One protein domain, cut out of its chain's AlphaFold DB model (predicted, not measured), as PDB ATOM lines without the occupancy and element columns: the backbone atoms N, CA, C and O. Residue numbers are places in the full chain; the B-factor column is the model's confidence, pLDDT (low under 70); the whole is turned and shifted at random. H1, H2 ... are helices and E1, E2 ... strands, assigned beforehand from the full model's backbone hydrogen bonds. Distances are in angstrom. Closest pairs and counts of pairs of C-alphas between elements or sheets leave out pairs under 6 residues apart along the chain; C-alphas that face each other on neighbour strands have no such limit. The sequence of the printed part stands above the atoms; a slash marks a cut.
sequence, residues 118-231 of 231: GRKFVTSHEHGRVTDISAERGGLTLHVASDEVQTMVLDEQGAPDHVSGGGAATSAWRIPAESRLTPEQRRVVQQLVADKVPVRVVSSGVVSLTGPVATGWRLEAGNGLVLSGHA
ATOM      1  N   GLY A 118     317.346 197.300 264.401       76.75
ATOM      2  CA  GLY A 118     317.484 198.689 264.830       76.75
ATOM      3  C   GLY A 118     316.196 199.508 264.730       76.75
ATOM      4  O   GLY A 118     316.159 200.623 265.253       76.75
ATOM      5  N   ARG A 119     315.124 198.969 264.137       85.88
ATOM      6  CA  ARG A 119     313.828 199.646 264.111       85.88
ATOM      7  C   ARG A 119     313.191 199.632 265.485       85.88
ATOM      8  O   ARG A 119     313.365 198.706 266.285       85.88
ATOM      9  N   LYS A 120     312.431 200.690 265.746       90.19
ATOM     10  CA  LYS A 120     311.649 200.811 266.968       90.19
ATOM     11  C   LYS A 120     310.419 199.927 266.861       90.19
ATOM     12  O   LYS A 120     309.819 199.817 265.797       90.19
ATOM     13  N   PHE A 121     310.023 199.342 267.978       90.75
ATOM     14  CA  PHE A 121     308.751 198.648 268.082       90.75
ATOM     15  C   PHE A 121     307.993 199.108 269.321       90.75
ATOM     16  O   PHE A 121     308.580 199.599 270.291       90.75
ATOM     17  N   VAL A 122     306.682 198.913 269.279       91.69
ATOM     18  CA  VAL A 122     305.771 199.058 270.408       91.69
ATOM     19  C   VAL A 122     304.948 197.783 270.509       91.69
ATOM     20  O   VAL A 122     304.302 197.388 269.545       91.69
ATOM     21  N   THR A 123     304.957 197.142 271.671       92.38
ATOM     22  CA  THR A 123     304.145 195.959 271.950       92.38
ATOM     23  C   THR A 123     303.081 196.296 272.984       92.38
ATOM     24  O   THR A 123     303.408 196.712 274.095       92.38
ATOM     25  N   SER A 124     301.813 196.104 272.623       92.38
ATOM     26  CA  SER A 124     300.670 196.232 273.526       92.38
ATOM     27  C   SER A 124     300.198 194.858 273.982       92.38
ATOM     28  O   SER A 124     299.933 193.975 273.170       92.38
ATOM     29  N   HIS A 125     300.087 194.698 275.292       92.69
ATOM     30  CA  HIS A 125     299.516 193.556 275.979       92.69
ATOM     31  C   HIS A 125     298.127 193.954 276.468       92.69
ATOM     32  O   HIS A 125     297.995 194.743 277.411       92.69
ATOM     33  N   GLU A 126     297.104 193.427 275.809       91.56
ATOM     34  CA  GLU A 126     295.709 193.727 276.107       91.56
ATOM     35  C   GLU A 126     295.093 192.623 276.972       91.56
ATOM     36  O   GLU A 126     295.520 191.463 276.948       91.56
ATOM     37  N   HIS A 127     294.076 192.999 277.752       91.06
ATOM     38  CA  HIS A 127     293.356 192.091 278.654       91.06
ATOM     39  C   HIS A 127     294.293 191.315 279.601       91.06
ATOM     40  O   HIS A 127     294.092 190.139 279.902       91.06
ATOM     41  N   GLY A 128     295.352 191.981 280.061       91.12
ATOM     42  CA  GLY A 128     296.339 191.407 280.957       91.12
ATOM     43  C   GLY A 128     295.819 191.228 282.380       91.12
ATOM     44  O   GLY A 128     294.927 191.936 282.846       91.12
ATOM     45  N   ARG A 129     296.435 190.307 283.114       93.62
ATOM     46  CA  ARG A 129     296.306 190.168 284.567       93.62
ATOM     47  C   ARG A 129     297.662 189.852 285.177       93.62
ATOM     48  O   ARG A 129     298.414 189.043 284.631       93.62
ATOM     49  N   VAL A 130     297.965 190.461 286.321       92.50
ATOM     50  CA  VAL A 130     299.159 190.090 287.089       92.50
ATOM     51  C   VAL A 130     298.881 188.745 287.751       92.50
ATOM     52  O   VAL A 130     297.972 188.627 288.568       92.50
ATOM     53  N   THR A 131     299.619 187.713 287.358       93.19
ATOM     54  CA  THR A 131     299.436 186.350 287.874       93.19
ATOM     55  C   THR A 131     300.306 186.065 289.080       93.19
ATOM     56  O   THR A 131     299.918 185.265 289.924       93.19
ATOM     57  N   ASP A 132     301.483 186.685 289.140       92.81
ATOM     58  CA  ASP A 132     302.438 186.475 290.219       92.81
ATOM     59  C   ASP A 132     303.362 187.685 290.382       92.81
ATOM     60  O   ASP A 132     303.567 188.468 289.447       92.81
ATOM     61  N   ILE A 133     303.919 187.826 291.581       91.31
ATOM     62  CA  ILE A 133     304.898 188.848 291.927       91.31
ATOM     63  C   ILE A 133     306.066 188.178 292.638       91.31
ATOM     64  O   ILE A 133     305.958 187.769 293.794       91.31
ATOM     65  N   SER A 134     307.214 188.148 291.968       89.81
ATOM     66  CA  SER A 134     308.453 187.627 292.535       89.81
ATOM     67  C   SER A 134     309.322 188.763 293.066       89.81
ATOM     68  O   SER A 134     309.538 189.775 292.397       89.81
ATOM     69  N   ALA A 135     309.846 188.603 294.280       84.50
ATOM     70  CA  ALA A 135     310.875 189.479 294.825       84.50
ATOM     71  C   ALA A 135     312.247 188.832 294.595       84.50
ATOM     72  O   ALA A 135     312.678 187.966 295.356       84.50
ATOM     73  N   GLU A 136     312.947 189.254 293.545       77.94
ATOM     74  CA  GLU A 136     314.307 188.791 293.266       77.94
ATOM     75  C   GLU A 136     315.338 189.768 293.828       77.94
ATOM     76  O   GLU A 136     315.063 190.958 293.955       77.94
ATOM     77  N   ARG A 137     316.539 189.271 294.171       57.69
ATOM     78  CA  ARG A 137     317.637 190.042 294.790       57.69
ATOM     79  C   ARG A 137     317.817 191.398 294.085       57.69
ATOM     80  O   ARG A 137     318.409 191.468 293.011       57.69
ATOM     81  N   GLY A 138     317.274 192.462 294.681       68.12
ATOM     82  CA  GLY A 138     317.340 193.826 294.152       68.12
ATOM     83  C   GLY A 138     316.184 194.278 293.247       68.12
ATOM     84  O   GLY A 138     316.400 195.172 292.437       68.12
ATOM     85  N   GLY A 139     314.975 193.717 293.334       83.44
ATOM     86  CA  GLY A 139     313.816 194.247 292.605       83.44
ATOM     87  C   GLY A 139     312.520 193.467 292.814       83.44
ATOM     88  O   GLY A 139     312.468 192.500 293.573       83.44
ATOM     89  N   LEU A 140     311.467 193.907 292.132       88.69
ATOM     90  CA  LEU A 140     310.167 193.243 292.096       88.69
ATOM     91  C   LEU A 140     309.825 192.924 290.640       88.69
ATOM     92  O   LEU A 140     309.820 193.819 289.801       88.69
ATOM     93  N   THR A 141     309.566 191.660 290.337       91.38
ATOM     94  CA  THR A 141     309.216 191.189 288.996       91.38
ATOM     95  C   THR A 141     307.727 190.879 288.953       91.38
ATOM     96  O   THR A 141     307.229 190.064 289.728       91.38
ATOM     97  N   LEU A 142     307.019 191.547 288.049       91.88
ATOM     98  CA  LEU A 142     305.601 191.349 287.783       91.88
ATOM     99  C   LEU A 142     305.443 190.338 286.652       91.88
ATOM    100  O   LEU A 142     305.901 190.595 285.539       91.88
ATOM    101  N   HIS A 143     304.764 189.227 286.909       94.19
ATOM    102  CA  HIS A 143     304.385 188.277 285.869       94.19
ATOM    103  C   HIS A 143     302.972 188.601 285.388       94.19
ATOM    104  O   HIS A 143     302.025 188.578 286.174       94.19
ATOM    105  N   VAL A 144     302.831 188.922 284.103       94.25
ATOM    106  CA  VAL A 144     301.569 189.347 283.491       94.25
ATOM    107  C   VAL A 144     301.171 188.356 282.409       94.25
ATOM    108  O   VAL A 144     301.865 188.222 281.401       94.25
ATOM    109  N   ALA A 145     300.037 187.684 282.603       94.88
ATOM    110  CA  ALA A 145     299.394 186.885 281.565       94.88
ATOM    111  C   ALA A 145     298.439 187.778 280.775       94.88
ATOM    112  O   ALA A 145     297.594 188.437 281.372       94.88
ATOM    113  N   SER A 146     298.587 187.803 279.457       93.88
ATOM    114  CA  SER A 146     297.783 188.608 278.531       93.88
ATOM    115  C   SER A 146     297.089 187.685 277.551       93.88
ATOM    116  O   SER A 146     297.693 186.705 277.116       93.88
ATOM    117  N   ASP A 147     295.843 187.991 277.209       92.38
ATOM    118  CA  ASP A 147     295.077 187.176 276.262       92.38
ATOM    119  C   ASP A 147     295.417 187.544 274.809       92.38
ATOM    120  O   ASP A 147     295.313 186.706 273.912       92.38
ATOM    121  N   GLU A 148     295.892 188.771 274.587       92.00
ATOM    122  CA  GLU A 148     296.280 189.278 273.278       92.00
ATOM    123  C   GLU A 148     297.539 190.142 273.383       92.00
ATOM    124  O   GLU A 148     297.663 190.996 274.268       92.00
ATOM    125  N   VAL A 149     298.484 189.916 272.470       91.62
ATOM    126  CA  VAL A 149     299.724 190.689 272.381       91.62
ATOM    127  C   VAL A 149     299.910 191.164 270.954       91.62
ATOM    128  O   VAL A 149     300.055 190.357 270.046       91.62
ATOM    129  N   GLN A 150     299.952 192.471 270.743       91.00
ATOM    130  CA  GLN A 150     300.166 193.058 269.424       91.00
ATOM    131  C   GLN A 150     301.495 193.798 269.401       91.00
ATOM    132  O   GLN A 150     301.730 194.660 270.240       91.00
ATOM    133  N   THR A 151     302.347 193.499 268.425       89.69
ATOM    134  CA  THR A 151     303.619 194.199 268.216       89.69
ATOM    135  C   THR A 151     303.553 195.006 266.934       89.69
ATOM    136  O   THR A 151     303.346 194.461 265.856       89.69
ATOM    137  N   MET A 152     303.759 196.307 267.052       90.81
ATOM    138  CA  MET A 152     303.833 197.260 265.958       90.81
ATOM    139  C   MET A 152     305.287 197.661 265.751       90.81
ATOM    140  O   MET A 152     305.922 198.176 266.670       90.81
ATOM    141  N   VAL A 153     305.812 197.438 264.551       88.81
ATOM    142  CA  VAL A 153     307.124 197.951 264.148       88.81
ATOM    143  C   VAL A 153     306.927 199.324 263.518       88.81
ATOM    144  O   VAL A 153     305.996 199.539 262.738       88.81
ATOM    145  N   LEU A 154     307.789 200.260 263.895       89.19
ATOM    146  CA  LEU A 154     307.748 201.643 263.447       89.19
ATOM    147  C   LEU A 154     308.795 201.884 262.355       89.19
ATOM    148  O   LEU A 154     309.873 201.281 262.351       89.19
ATOM    149  N   ASP A 155     308.486 202.762 261.409       88.25
ATOM    150  CA  ASP A 155     309.453 203.293 260.447       88.25
ATOM    151  C   ASP A 155     310.409 204.323 261.080       88.25
ATOM    152  O   ASP A 155     310.391 204.585 262.289       88.25
ATOM    153  N   GLU A 156     311.296 204.885 260.260       84.62
ATOM    154  CA  GLU A 156     312.282 205.881 260.692       84.62
ATOM    155  C   GLU A 156     311.627 207.188 261.168       84.62
ATOM    156  O   GLU A 156     312.175 207.893 262.018       84.62
ATOM    157  N   GLN A 157     310.438 207.496 260.649       86.38
ATOM    158  CA  GLN A 157     309.626 208.656 260.996       86.38
ATOM    159  C   GLN A 157     308.758 208.402 262.243       86.38
ATOM    160  O   GLN A 157     308.142 209.333 262.766       86.38
ATOM    161  N   GLY A 158     308.749 207.170 262.762       82.38
ATOM    162  CA  GLY A 158     307.972 206.748 263.922       82.38
ATOM    163  C   GLY A 158     306.519 206.393 263.607       82.38
ATOM    164  O   GLY A 158     305.732 206.234 264.542       82.38
ATOM    165  N   ALA A 159     306.147 206.273 262.334       87.75
ATOM    166  CA  ALA A 159     304.827 205.818 261.931       87.75
ATOM    167  C   ALA A 159     304.742 204.278 261.944       87.75
ATOM    168  O   ALA A 159     305.759 203.594 261.792       87.75
ATOM    169  N   PRO A 160     303.539 203.708 262.148       86.81
ATOM    170  CA  PRO A 160     303.325 202.268 262.051       86.81
ATOM    171  C   PRO A 160     303.643 201.773 260.640       86.81
ATOM    172  O   PRO A 160     303.005 202.206 259.685       86.81
ATOM    173  N   ASP A 161     304.580 200.841 260.521       87.94
ATOM    174  CA  ASP A 161     304.882 200.195 259.241       87.94
ATOM    175  C   ASP A 161     304.116 198.881 259.102       87.94
ATOM    176  O   ASP A 161     303.353 198.679 258.160       87.94
ATOM    177  N   HIS A 162     304.242 198.001 260.097       85.44
ATOM    178  CA  HIS A 162     303.475 196.765 260.133       85.44
ATOM    179  C   HIS A 162     303.166 196.323 261.563       85.44
ATOM    180  O   HIS A 162     303.882 196.629 262.520       85.44
ATOM    181  N   VAL A 163     302.063 195.587 261.697       85.88
ATOM    182  CA  VAL A 163     301.557 195.077 262.973       85.88
ATOM    183  C   VAL A 163     301.506 193.560 262.910       85.88
ATOM    184  O   VAL A 163     300.925 192.980 261.995       85.88
ATOM    185  N   SER A 164     302.105 192.920 263.905       84.44
ATOM    186  CA  SER A 164     302.030 191.484 264.137       84.44
ATOM    187  C   SER A 164     301.129 191.217 265.336       84.44
ATOM    188  O   SER A 164     301.430 191.640 266.452       84.44
ATOM    189  N   GLY A 165     300.024 190.511 265.103       82.94
ATOM    190  CA  GLY A 165     299.156 190.008 266.164       82.94
ATOM    191  C   GLY A 165     299.685 188.692 266.732       82.94
ATOM    192  O   GLY A 165     300.072 187.791 265.988       82.94
ATOM    193  N   GLY A 166     299.692 188.587 268.052       80.44
ATOM    194  CA  GLY A 166     300.023 187.405 268.832       80.44
ATOM    195  C   GLY A 166     298.866 187.037 269.759       80.44
ATOM    196  O   GLY A 166     298.124 187.899 270.231       80.44
ATOM    197  N   GLY A 167     298.697 185.736 269.992       88.25
ATOM    198  CA  GLY A 167     297.707 185.227 270.940       88.25
ATOM    199  C   GLY A 167     298.142 185.411 272.393       88.25
ATOM    200  O   GLY A 167     299.013 186.223 272.709       88.25
ATOM    201  N   ALA A 168     297.554 184.603 273.272       90.50
ATOM    202  CA  ALA A 168     297.840 184.666 274.694       90.50
ATOM    203  C   ALA A 168     299.332 184.446 274.993       90.50
ATOM    204  O   ALA A 168     299.960 183.525 274.465       90.50
ATOM    205  N   ALA A 169     299.890 185.277 275.872       90.56
ATOM    206  CA  ALA A 169     301.292 185.211 276.261       90.56
ATOM    207  C   ALA A 169     301.506 185.663 277.706       90.56
ATOM    208  O   ALA A 169     300.773 186.495 278.245       90.56
ATOM    209  N   THR A 170     302.571 185.149 278.316       91.44
ATOM    210  CA  THR A 170     303.030 185.583 279.637       91.44
ATOM    211  C   THR A 170     304.290 186.420 279.478       91.44
ATOM    212  O   THR A 170     305.224 186.023 278.785       91.44
ATOM    213  N   SER A 171     304.320 187.574 280.134       90.62
ATOM    214  CA  SER A 171     305.441 188.514 280.139       90.62
ATOM    215  C   SER A 171     305.911 188.775 281.569       90.62
ATOM    216  O   SER A 171     305.147 188.604 282.519       90.62
ATOM    217  N   ALA A 172     307.179 189.150 281.729       91.19
ATOM    218  CA  ALA A 172     307.771 189.474 283.020       91.19
ATOM    219  C   ALA A 172     308.362 190.887 282.975       91.19
ATOM    220  O   ALA A 172     309.200 191.177 282.124       91.19
ATOM    221  N   TRP A 173     307.938 191.751 283.900       90.44
ATOM    222  CA  TRP A 173     308.344 193.155 283.953       90.44
ATOM    223  C   TRP A 173     309.025 193.459 285.274       90.44
ATOM    224  O   TRP A 173     308.441 193.285 286.345       90.44
ATOM    225  N   ARG A 174     310.277 193.906 285.204       89.25
ATOM    226  CA  ARG A 174     311.090 194.174 286.388       89.25
ATOM    227  C   ARG A 174     310.960 195.629 286.821       89.25
ATOM    228  O   ARG A 174     311.186 196.544 286.033       89.25
ATOM    229  N   ILE A 175     310.680 195.819 288.104       86.88
ATOM    230  CA  ILE A 175     310.828 197.076 288.829       86.88
ATOM    231  C   ILE A 175     312.158 197.010 289.598       86.88
ATOM    232  O   ILE A 175     312.292 196.174 290.501       86.88
ATOM    233  N   PRO A 176     313.151 197.845 289.248       82.62
ATOM    234  CA  PRO A 176     314.435 197.890 289.945       82.62
ATOM    235  C   PRO A 176     314.274 198.239 291.438       82.62
ATOM    236  O   PRO A 176     313.374 198.993 291.815       82.62
ATOM    237  N   ALA A 177     315.146 197.738 292.321       77.62
ATOM    238  CA  ALA A 177     315.121 198.128 293.740       77.62
ATOM    239  C   ALA A 177     315.406 199.623 293.937       77.62
ATOM    240  O   ALA A 177     314.939 200.227 294.908       77.62
ATOM    241  N   GLU A 178     316.129 200.230 292.998       76.44
ATOM    242  CA  GLU A 178     316.456 201.650 292.965       76.44
ATOM    243  C   GLU A 178     315.206 202.527 292.815       76.44
ATOM    244  O   GLU A 178     315.237 203.692 293.205       76.44
ATOM    245  N   SER A 179     314.079 201.974 292.343       74.69
ATOM    246  CA  SER A 179     312.799 202.683 292.221       74.69
ATOM    247  C   SER A 179     312.177 203.088 293.565       74.69
ATOM    248  O   SER A 179     311.178 203.800 293.570       74.69
ATOM    249  N   ARG A 180     312.747 202.655 294.706       71.50
ATOM    250  CA  ARG A 180     312.356 203.047 296.079       71.50
ATOM    251  C   ARG A 180     310.836 203.057 296.317       71.50
ATOM    252  O   ARG A 180     310.299 204.008 296.878       71.50
ATOM    253  N   LEU A 181     310.145 201.975 295.943       79.31
ATOM    254  CA  LEU A 181     308.714 201.827 296.231       79.31
ATOM    255  C   LEU A 181     308.449 201.915 297.740       79.31
ATOM    256  O   LEU A 181     309.018 201.134 298.523       79.31
ATOM    257  N   THR A 182     307.551 202.823 298.129       84.06
ATOM    258  CA  THR A 182     307.076 202.934 299.512       84.06
ATOM    259  C   THR A 182     306.325 201.660 299.921       84.06
ATOM    260  O   THR A 182     305.830 200.924 299.060       84.06
ATOM    261  N   PRO A 183     306.213 201.358 301.227       84.62
ATOM    262  CA  PRO A 183     305.461 200.192 301.690       84.62
ATOM    263  C   PRO A 183     304.012 200.170 301.186       84.62
ATOM    264  O   PRO A 183     303.530 199.119 300.771       84.62
ATOM    265  N   GLU A 184     303.347 201.329 301.145       85.88
ATOM    266  CA  GLU A 184     301.977 201.432 300.630       85.88
ATOM    267  C   GLU A 184     301.907 201.166 299.126       85.88
ATOM    268  O   GLU A 184     301.047 200.416 298.675       85.88
ATOM    269  N   GLN A 185     302.859 201.676 298.340       86.00
ATOM    270  CA  GLN A 185     302.930 201.365 296.909       86.00
ATOM    271  C   GLN A 185     303.129 199.867 296.664       86.00
ATOM    272  O   GLN A 185     302.491 199.301 295.783       86.00
ATOM    273  N   ARG A 186     303.962 199.192 297.468       86.06
ATOM    274  CA  ARG A 186     304.132 197.735 297.359       86.06
ATOM    275  C   ARG A 186     302.847 196.983 297.675       86.06
ATOM    276  O   ARG A 186     302.555 196.015 296.982       86.06
ATOM    277  N   ARG A 187     302.077 197.425 298.674       87.94
ATOM    278  CA  ARG A 187     300.763 196.835 298.974       87.94
ATOM    279  C   ARG A 187     299.802 196.991 297.802       87.94
ATOM    280  O   ARG A 187     299.186 196.007 297.418       87.94
ATOM    281  N   VAL A 188     299.730 198.175 297.195       88.62
ATOM    282  CA  VAL A 188     298.876 198.414 296.015       88.62
ATOM    283  C   VAL A 188     299.295 197.533 294.833       88.62
ATOM    284  O   VAL A 188     298.449 196.974 294.143       88.62
ATOM    285  N   VAL A 189     300.600 197.340 294.622       88.25
ATOM    286  CA  VAL A 189     301.108 196.421 293.592       88.25
ATOM    287  C   VAL A 189     300.739 194.967 293.913       88.25
ATOM    288  O   VAL A 189     300.295 194.244 293.028       88.25
ATOM    289  N   GLN A 190     300.855 194.542 295.173       89.12
ATOM    290  CA  GLN A 190     300.450 193.199 295.613       89.12
ATOM    291  C   GLN A 190     298.940 192.957 295.470       89.12
ATOM    292  O   GLN A 190     298.529 191.849 295.123       89.12
ATOM    293  N   GLN A 191     298.118 193.989 295.674       91.62
ATOM    294  CA  GLN A 191     296.667 193.919 295.488       91.62
ATOM    295  C   GLN A 191     296.267 193.599 294.044       91.62
ATOM    296  O   GLN A 191     295.246 192.951 293.842       91.62
ATOM    297  N   LEU A 192     297.089 193.944 293.043       89.81
ATOM    298  CA  LEU A 192     296.809 193.595 291.644       89.81
ATOM    299  C   LEU A 192     296.609 192.086 291.444       89.81
ATOM    300  O   LEU A 192     295.746 191.683 290.664       89.81
ATOM    301  N   VAL A 193     297.383 191.264 292.163       90.94
ATOM    302  CA  VAL A 193     297.289 189.797 292.107       90.94
ATOM    303  C   VAL A 193     296.070 189.301 292.877       90.94
ATOM    304  O   VAL A 193     295.306 188.488 292.360       90.94
ATOM    305  N   ALA A 194     295.878 189.796 294.104       89.44
ATOM    306  CA  ALA A 194     294.793 189.355 294.980       89.44
ATOM    307  C   ALA A 194     293.411 189.652 294.377       89.44
ATOM    308  O   ALA A 194     292.551 188.772 294.329       89.44
ATOM    309  N   ASP A 195     293.242 190.860 293.843       91.38
ATOM    310  CA  ASP A 195     291.967 191.349 293.316       91.38
ATOM    311  C   ASP A 195     291.783 191.019 291.826       91.38
ATOM    312  O   ASP A 195     290.743 191.328 291.244       91.38
ATOM    313  N   LYS A 196     292.784 190.381 291.196       89.75
ATOM    314  CA  LYS A 196     292.811 190.059 289.759       89.75
ATOM    315  C   LYS A 196     292.470 191.275 288.895       89.75
ATOM    316  O   LYS A 196     291.679 191.184 287.955       89.75
ATOM    317  N   VAL A 197     293.054 192.421 289.240       92.00
ATOM    318  CA  VAL A 197     292.782 193.691 288.561       92.00
ATOM    319  C   VAL A 197     293.216 193.568 287.096       92.00
ATOM    320  O   VAL A 197     294.342 193.126 286.841       92.00
ATOM    321  N   PRO A 198     292.367 193.951 286.125       92.69
ATOM    322  CA  PRO A 198     292.763 193.962 284.724       92.69
ATOM    323  C   PRO A 198     293.899 194.966 284.519       92.69
ATOM    324  O   PRO A 198     293.855 196.080 285.046       92.69
ATOM    325  N   VAL A 199     294.910 194.575 283.753       93.81
ATOM    326  CA  VAL A 199     296.066 195.406 283.423       93.81
ATOM    327  C   VAL A 199     296.286 195.459 281.920       93.81
ATOM    328  O   VAL A 199     296.049 194.496 281.198       93.81
ATOM    329  N   ARG A 200     296.792 196.593 281.459       94.75
ATOM    330  CA  ARG A 200     297.314 196.794 280.114       94.75
ATOM    331  C   ARG A 200     298.797 197.082 280.229       94.75
ATOM    332  O   ARG A 200     299.190 197.894 281.064       94.75
ATOM    333  N   VAL A 201     299.624 196.437 279.416       94.44
ATOM    334  CA  VAL A 201     301.063 196.736 279.387       94.44
ATOM    335  C   VAL A 201     301.458 197.185 277.999       94.44
ATOM    336  O   VAL A 201     301.222 196.483 277.028       94.44
ATOM    337  N   VAL A 202     302.093 198.344 277.903       93.88
ATOM    338  CA  VAL A 202     302.699 198.835 276.670       93.88
ATOM    339  C   VAL A 202     304.200 198.830 276.871       93.88
ATOM    340  O   VAL A 202     304.708 199.459 277.797       93.88
ATOM    341  N   SER A 203     304.919 198.116 276.018       93.38
ATOM    342  CA  SER A 203     306.377 198.128 275.994       93.38
ATOM    343  C   SER A 203     306.883 198.702 274.685       93.38
ATOM    344  O   SER A 203     306.224 198.621 273.654       93.38
ATOM    345  N   SER A 204     308.047 199.328 274.739       92.75
ATOM    346  CA  SER A 204     308.716 199.904 273.581       92.75
ATOM    347  C   SER A 204     310.174 199.502 273.595       92.75
ATOM    348  O   SER A 204     310.778 199.378 274.665       92.75
ATOM    349  N   GLY A 205     310.760 199.348 272.419       91.31
ATOM    350  CA  GLY A 205     312.148 198.946 272.326       91.31
ATOM    351  C   GLY A 205     312.691 198.971 270.917       91.31
ATOM    352  O   GLY A 205     312.142 199.629 270.032       91.31
ATOM    353  N   VAL A 206     313.782 198.238 270.730       87.81
ATOM    354  CA  VAL A 206     314.453 198.079 269.441       87.81
ATOM    355  C   VAL A 206     314.571 196.608 269.079       87.81
ATOM    356  O   VAL A 206     314.788 195.747 269.937       87.81
ATOM    357  N   VAL A 207     314.427 196.303 267.795       83.06
ATOM    358  CA  VAL A 207     314.671 194.949 267.301       83.06
ATOM    359  C   VAL A 207     316.181 194.722 267.236       83.06
ATOM    360  O   VAL A 207     316.906 195.429 266.537       83.06
ATOM    361  N   SER A 208     316.663 193.745 267.997       81.06
ATOM    362  CA  SER A 208     318.066 193.328 268.022       81.06
ATOM    363  C   SER A 208     318.282 192.063 267.188       81.06
ATOM    364  O   SER A 208     317.328 191.418 266.752       81.06
ATOM    365  N   LEU A 209     319.545 191.651 267.037       73.19
ATOM    366  CA  LEU A 209     319.913 190.394 266.370       73.19
ATOM    367  C   LEU A 209     319.267 189.158 267.006       73.19
ATOM    368  O   LEU A 209     319.044 188.164 266.325       73.19
ATOM    369  N   THR A 210     318.964 189.212 268.303       70.62
ATOM    370  CA  THR A 210     318.322 188.117 269.040       70.62
ATOM    371  C   THR A 210     316.801 188.260 269.121       70.62
ATOM    372  O   THR A 210     316.153 187.441 269.769       70.62
ATOM    373  N   GLY A 211     316.227 189.286 268.482       71.38
ATOM    374  CA  GLY A 211     314.799 189.599 268.503       71.38
ATOM    375  C   GLY A 211     314.469 190.922 269.212       71.38
ATOM    376  O   GLY A 211     315.376 191.703 269.527       71.38
ATOM    377  N   PRO A 212     313.177 191.204 269.450       78.12
ATOM    378  CA  PRO A 212     312.722 192.433 270.100       78.12
ATOM    379  C   PRO A 212     313.261 192.552 271.530       78.12
ATOM    380  O   PRO A 212     313.051 191.664 272.355       78.12
ATOM    381  N   VAL A 213     313.937 193.662 271.833       84.38
ATOM    382  CA  VAL A 213     314.414 193.988 273.183       84.38
ATOM    383  C   VAL A 213     313.680 195.229 273.666       84.38
ATOM    384  O   VAL A 213     313.854 196.313 273.108       84.38
ATOM    385  N   ALA A 214     312.844 195.068 274.692       87.12
ATOM    386  CA  ALA A 214     312.159 196.187 275.324       87.12
ATOM    387  C   ALA A 214     313.179 197.057 276.071       87.12
ATOM    388  O   ALA A 214     313.940 196.544 276.882       87.12
ATOM    389  N   THR A 215     313.178 198.361 275.806       87.00
ATOM    390  CA  THR A 215     313.988 199.366 276.519       87.00
ATOM    391  C   THR A 215     313.154 200.140 277.537       87.00
ATOM    392  O   THR A 215     313.689 200.786 278.431       87.00
ATOM    393  N   GLY A 216     311.830 200.100 277.399       90.06
ATOM    394  CA  GLY A 216     310.899 200.756 278.300       90.06
ATOM    395  C   GLY A 216     309.549 200.064 278.314       90.06
ATOM    396  O   GLY A 216     309.169 199.383 277.359       90.06
ATOM    397  N   TRP A 217     308.826 200.230 279.411       93.88
ATOM    398  CA  TRP A 217     307.494 199.675 279.582       93.88
ATOM    399  C   TRP A 217     306.637 200.548 280.492       93.88
ATOM    400  O   TRP A 217     307.133 201.296 281.337       93.88
ATOM    401  N   ARG A 218     305.324 200.427 280.315       94.06
ATOM    402  CA  ARG A 218     304.289 201.078 281.105       94.06
ATOM    403  C   ARG A 218     303.148 200.097 281.332       94.06
ATOM    404  O   ARG A 218     302.594 199.569 280.378       94.06
ATOM    405  N   LEU A 219     302.804 199.866 282.591       93.50
ATOM    406  CA  LEU A 219     301.659 199.073 283.017       93.50
ATOM    407  C   LEU A 219     300.582 200.011 283.553       93.50
ATOM    408  O   LEU A 219     300.852 200.838 284.423       93.50
ATOM    409  N   GLU A 220     299.364 199.851 283.059       94.38
ATOM    410  CA  GLU A 220     298.173 200.571 283.496       94.38
ATOM    411  C   GLU A 220     297.174 199.560 284.045       94.38
ATOM    412  O   GLU A 220     296.736 198.658 283.336       94.38
ATOM    413  N   ALA A 221     296.829 199.681 285.319       92.56
ATOM    414  CA  ALA A 221     295.847 198.822 285.957       92.56
ATOM    415  C   ALA A 221     294.473 199.501 286.004       92.56
ATOM    416  O   ALA A 221     294.364 200.718 286.147       92.56
ATOM    417  N   GLY A 222     293.403 198.704 285.956       87.75
ATOM    418  CA  GLY A 222     292.019 199.189 286.000       87.75
ATOM    419  C   GLY A 222     291.644 199.932 287.288       87.75
ATOM    420  O   GLY A 222     290.656 200.658 287.310       87.75
ATOM    421  N   ASN A 223     292.446 199.803 288.349       86.69
ATOM    422  CA  ASN A 223     292.309 200.575 289.587       86.69
ATOM    423  C   ASN A 223     292.975 201.970 289.523       86.69
ATOM    424  O   ASN A 223     293.025 202.665 290.536       86.69
ATOM    425  N   GLY A 224     293.503 202.375 288.364       87.19
ATOM    426  CA  GLY A 224     294.172 203.661 288.153       87.19
ATOM    427  C   GLY A 224     295.662 203.673 288.499       87.19
ATOM    428  O   GLY A 224     296.304 204.714 288.357       87.19
ATOM    429  N   LEU A 225     296.242 202.546 288.931       88.88
ATOM    430  CA  LEU A 225     297.684 202.445 289.139       88.88
ATOM    431  C   LEU A 225     298.415 202.468 287.792       88.88
ATOM    432  O   LEU A 225     298.128 201.663 286.906       88.88
ATOM    433  N   VAL A 226     299.417 203.340 287.680       91.31
ATOM    434  CA  VAL A 226     300.336 203.378 286.541       91.31
ATOM    435  C   VAL A 226     301.752 203.124 287.036       91.31
ATOM    436  O   VAL A 226     302.240 203.814 287.932       91.31
ATOM    437  N   LEU A 227     302.412 202.133 286.448       89.56
ATOM    438  CA  LEU A 227     303.811 201.797 286.694       89.56
ATOM    439  C   LEU A 227     304.581 201.942 285.388       89.56
ATOM    440  O   LEU A 227     304.070 201.604 284.327       89.56
ATOM    441  N   SER A 228     305.816 202.415 285.455       90.19
ATOM    442  CA  SER A 228     306.682 202.513 284.283       90.19
ATOM    443  C   SER A 228     308.115 202.184 284.653       90.19
ATOM    444  O   SER A 228     308.567 202.538 285.744       90.19
ATOM    445  N   GLY A 229     308.835 201.556 283.734       84.69
ATOM    446  CA  GLY A 229     310.232 201.198 283.917       84.69
ATOM    447  C   GLY A 229     311.019 201.303 282.621       84.69
ATOM    448  O   GLY A 229     310.452 201.320 281.530       84.69
ATOM    449  N   HIS A 230     312.334 201.379 282.774       81.88
ATOM    450  CA  HIS A 230     313.301 201.292 281.685       81.88
ATOM    451  C   HIS A 230     314.153 200.047 281.934       81.88
ATOM    452  O   HIS A 230     314.424 199.727 283.096       81.88
ATOM    453  N   ALA A 231     314.468 199.321 280.865       65.69
ATOM    454  CA  ALA A 231     315.287 198.114 280.914       65.69
ATOM    455  C   ALA A 231     316.774 198.445 280.765       65.69
ATOM    456  O   ALA A 231     317.085 199.425 280.048       65.69
TER     457      ALA A 231
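Overview. This is residues 118 to 231 of the 231 residues of an uncharacterized protein of Nocardioides sp. GY 10127 (UniProt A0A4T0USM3). A twisted sheet folds over at the bend of E1 into a flattened, nearly closed barrel of E1, E2, E5, E8, E7 and E6. H1 packs at one end, and the hairpin E3 and E4 extends the sheet at the other. The 114 printed residues hold eight named strands and one named helix, E1 to E5, H1, then E6 to E8; the class is mostly strand, and the neighbour pairs are antiparallel. The whole is compact, radius of gyration of the C-alphas 14.5 A, and only just elongated, spanning 42 by 28 by 23 A.

Arrangement. E1, residues 120 to 136, bends by 107 degrees at residue 129. E2, residues 139 to 146, and E3, residues 148 to 154, lie on one side of E1, with N 131 and O 143 at 2.8 A and N 124 and O 150 at 2.8 A. E4, residues 160 to 166, neighbours E3, with N 151 and O 164 at 2.9 A. E5, residues 169 to 176, neighbours E2, with N 142 and O 173 at 2.8 A. H1, residues 183 to 194, is on the sheet at a height of 8.9 A; its closest C-alphas with E1 are Val 193 and Val 130, 5.4 A. In H1, 6 of 8 O i to N i+4 pairs are within hydrogen-bond range. E6, residues 198 to 208, lies on the other side of E1, with N 123 and O 203 at 2.8 A. E6, E7, residues 211 to 221, and E8, residues 226 to 230, form a meander, each strand the antiparallel neighbour of the one before, with N 202 and O 218 at 2.8 A and N 219 and O 227 at 2.8 A. The closest C-alphas of E5 and E8, Ile 175 and Gly 229, are 6.4 A apart.

Along the chain. E1 begins at C-alpha 120 (311.649, 200.811, 266.968) and measures 29.0 A. E6 measures 30.3 A, E7 27.4 A and H1 16.6 A. E8 ends at C-alpha 230 (313.301, 201.292, 281.685).

Size, cuts and confidence. The C-alphas farthest apart, of Asp 161 and Pro 183, are 42.5 A apart. The printed part has no cut and no long link. Residues 137 to 138 and 231 have pLDDT under 70.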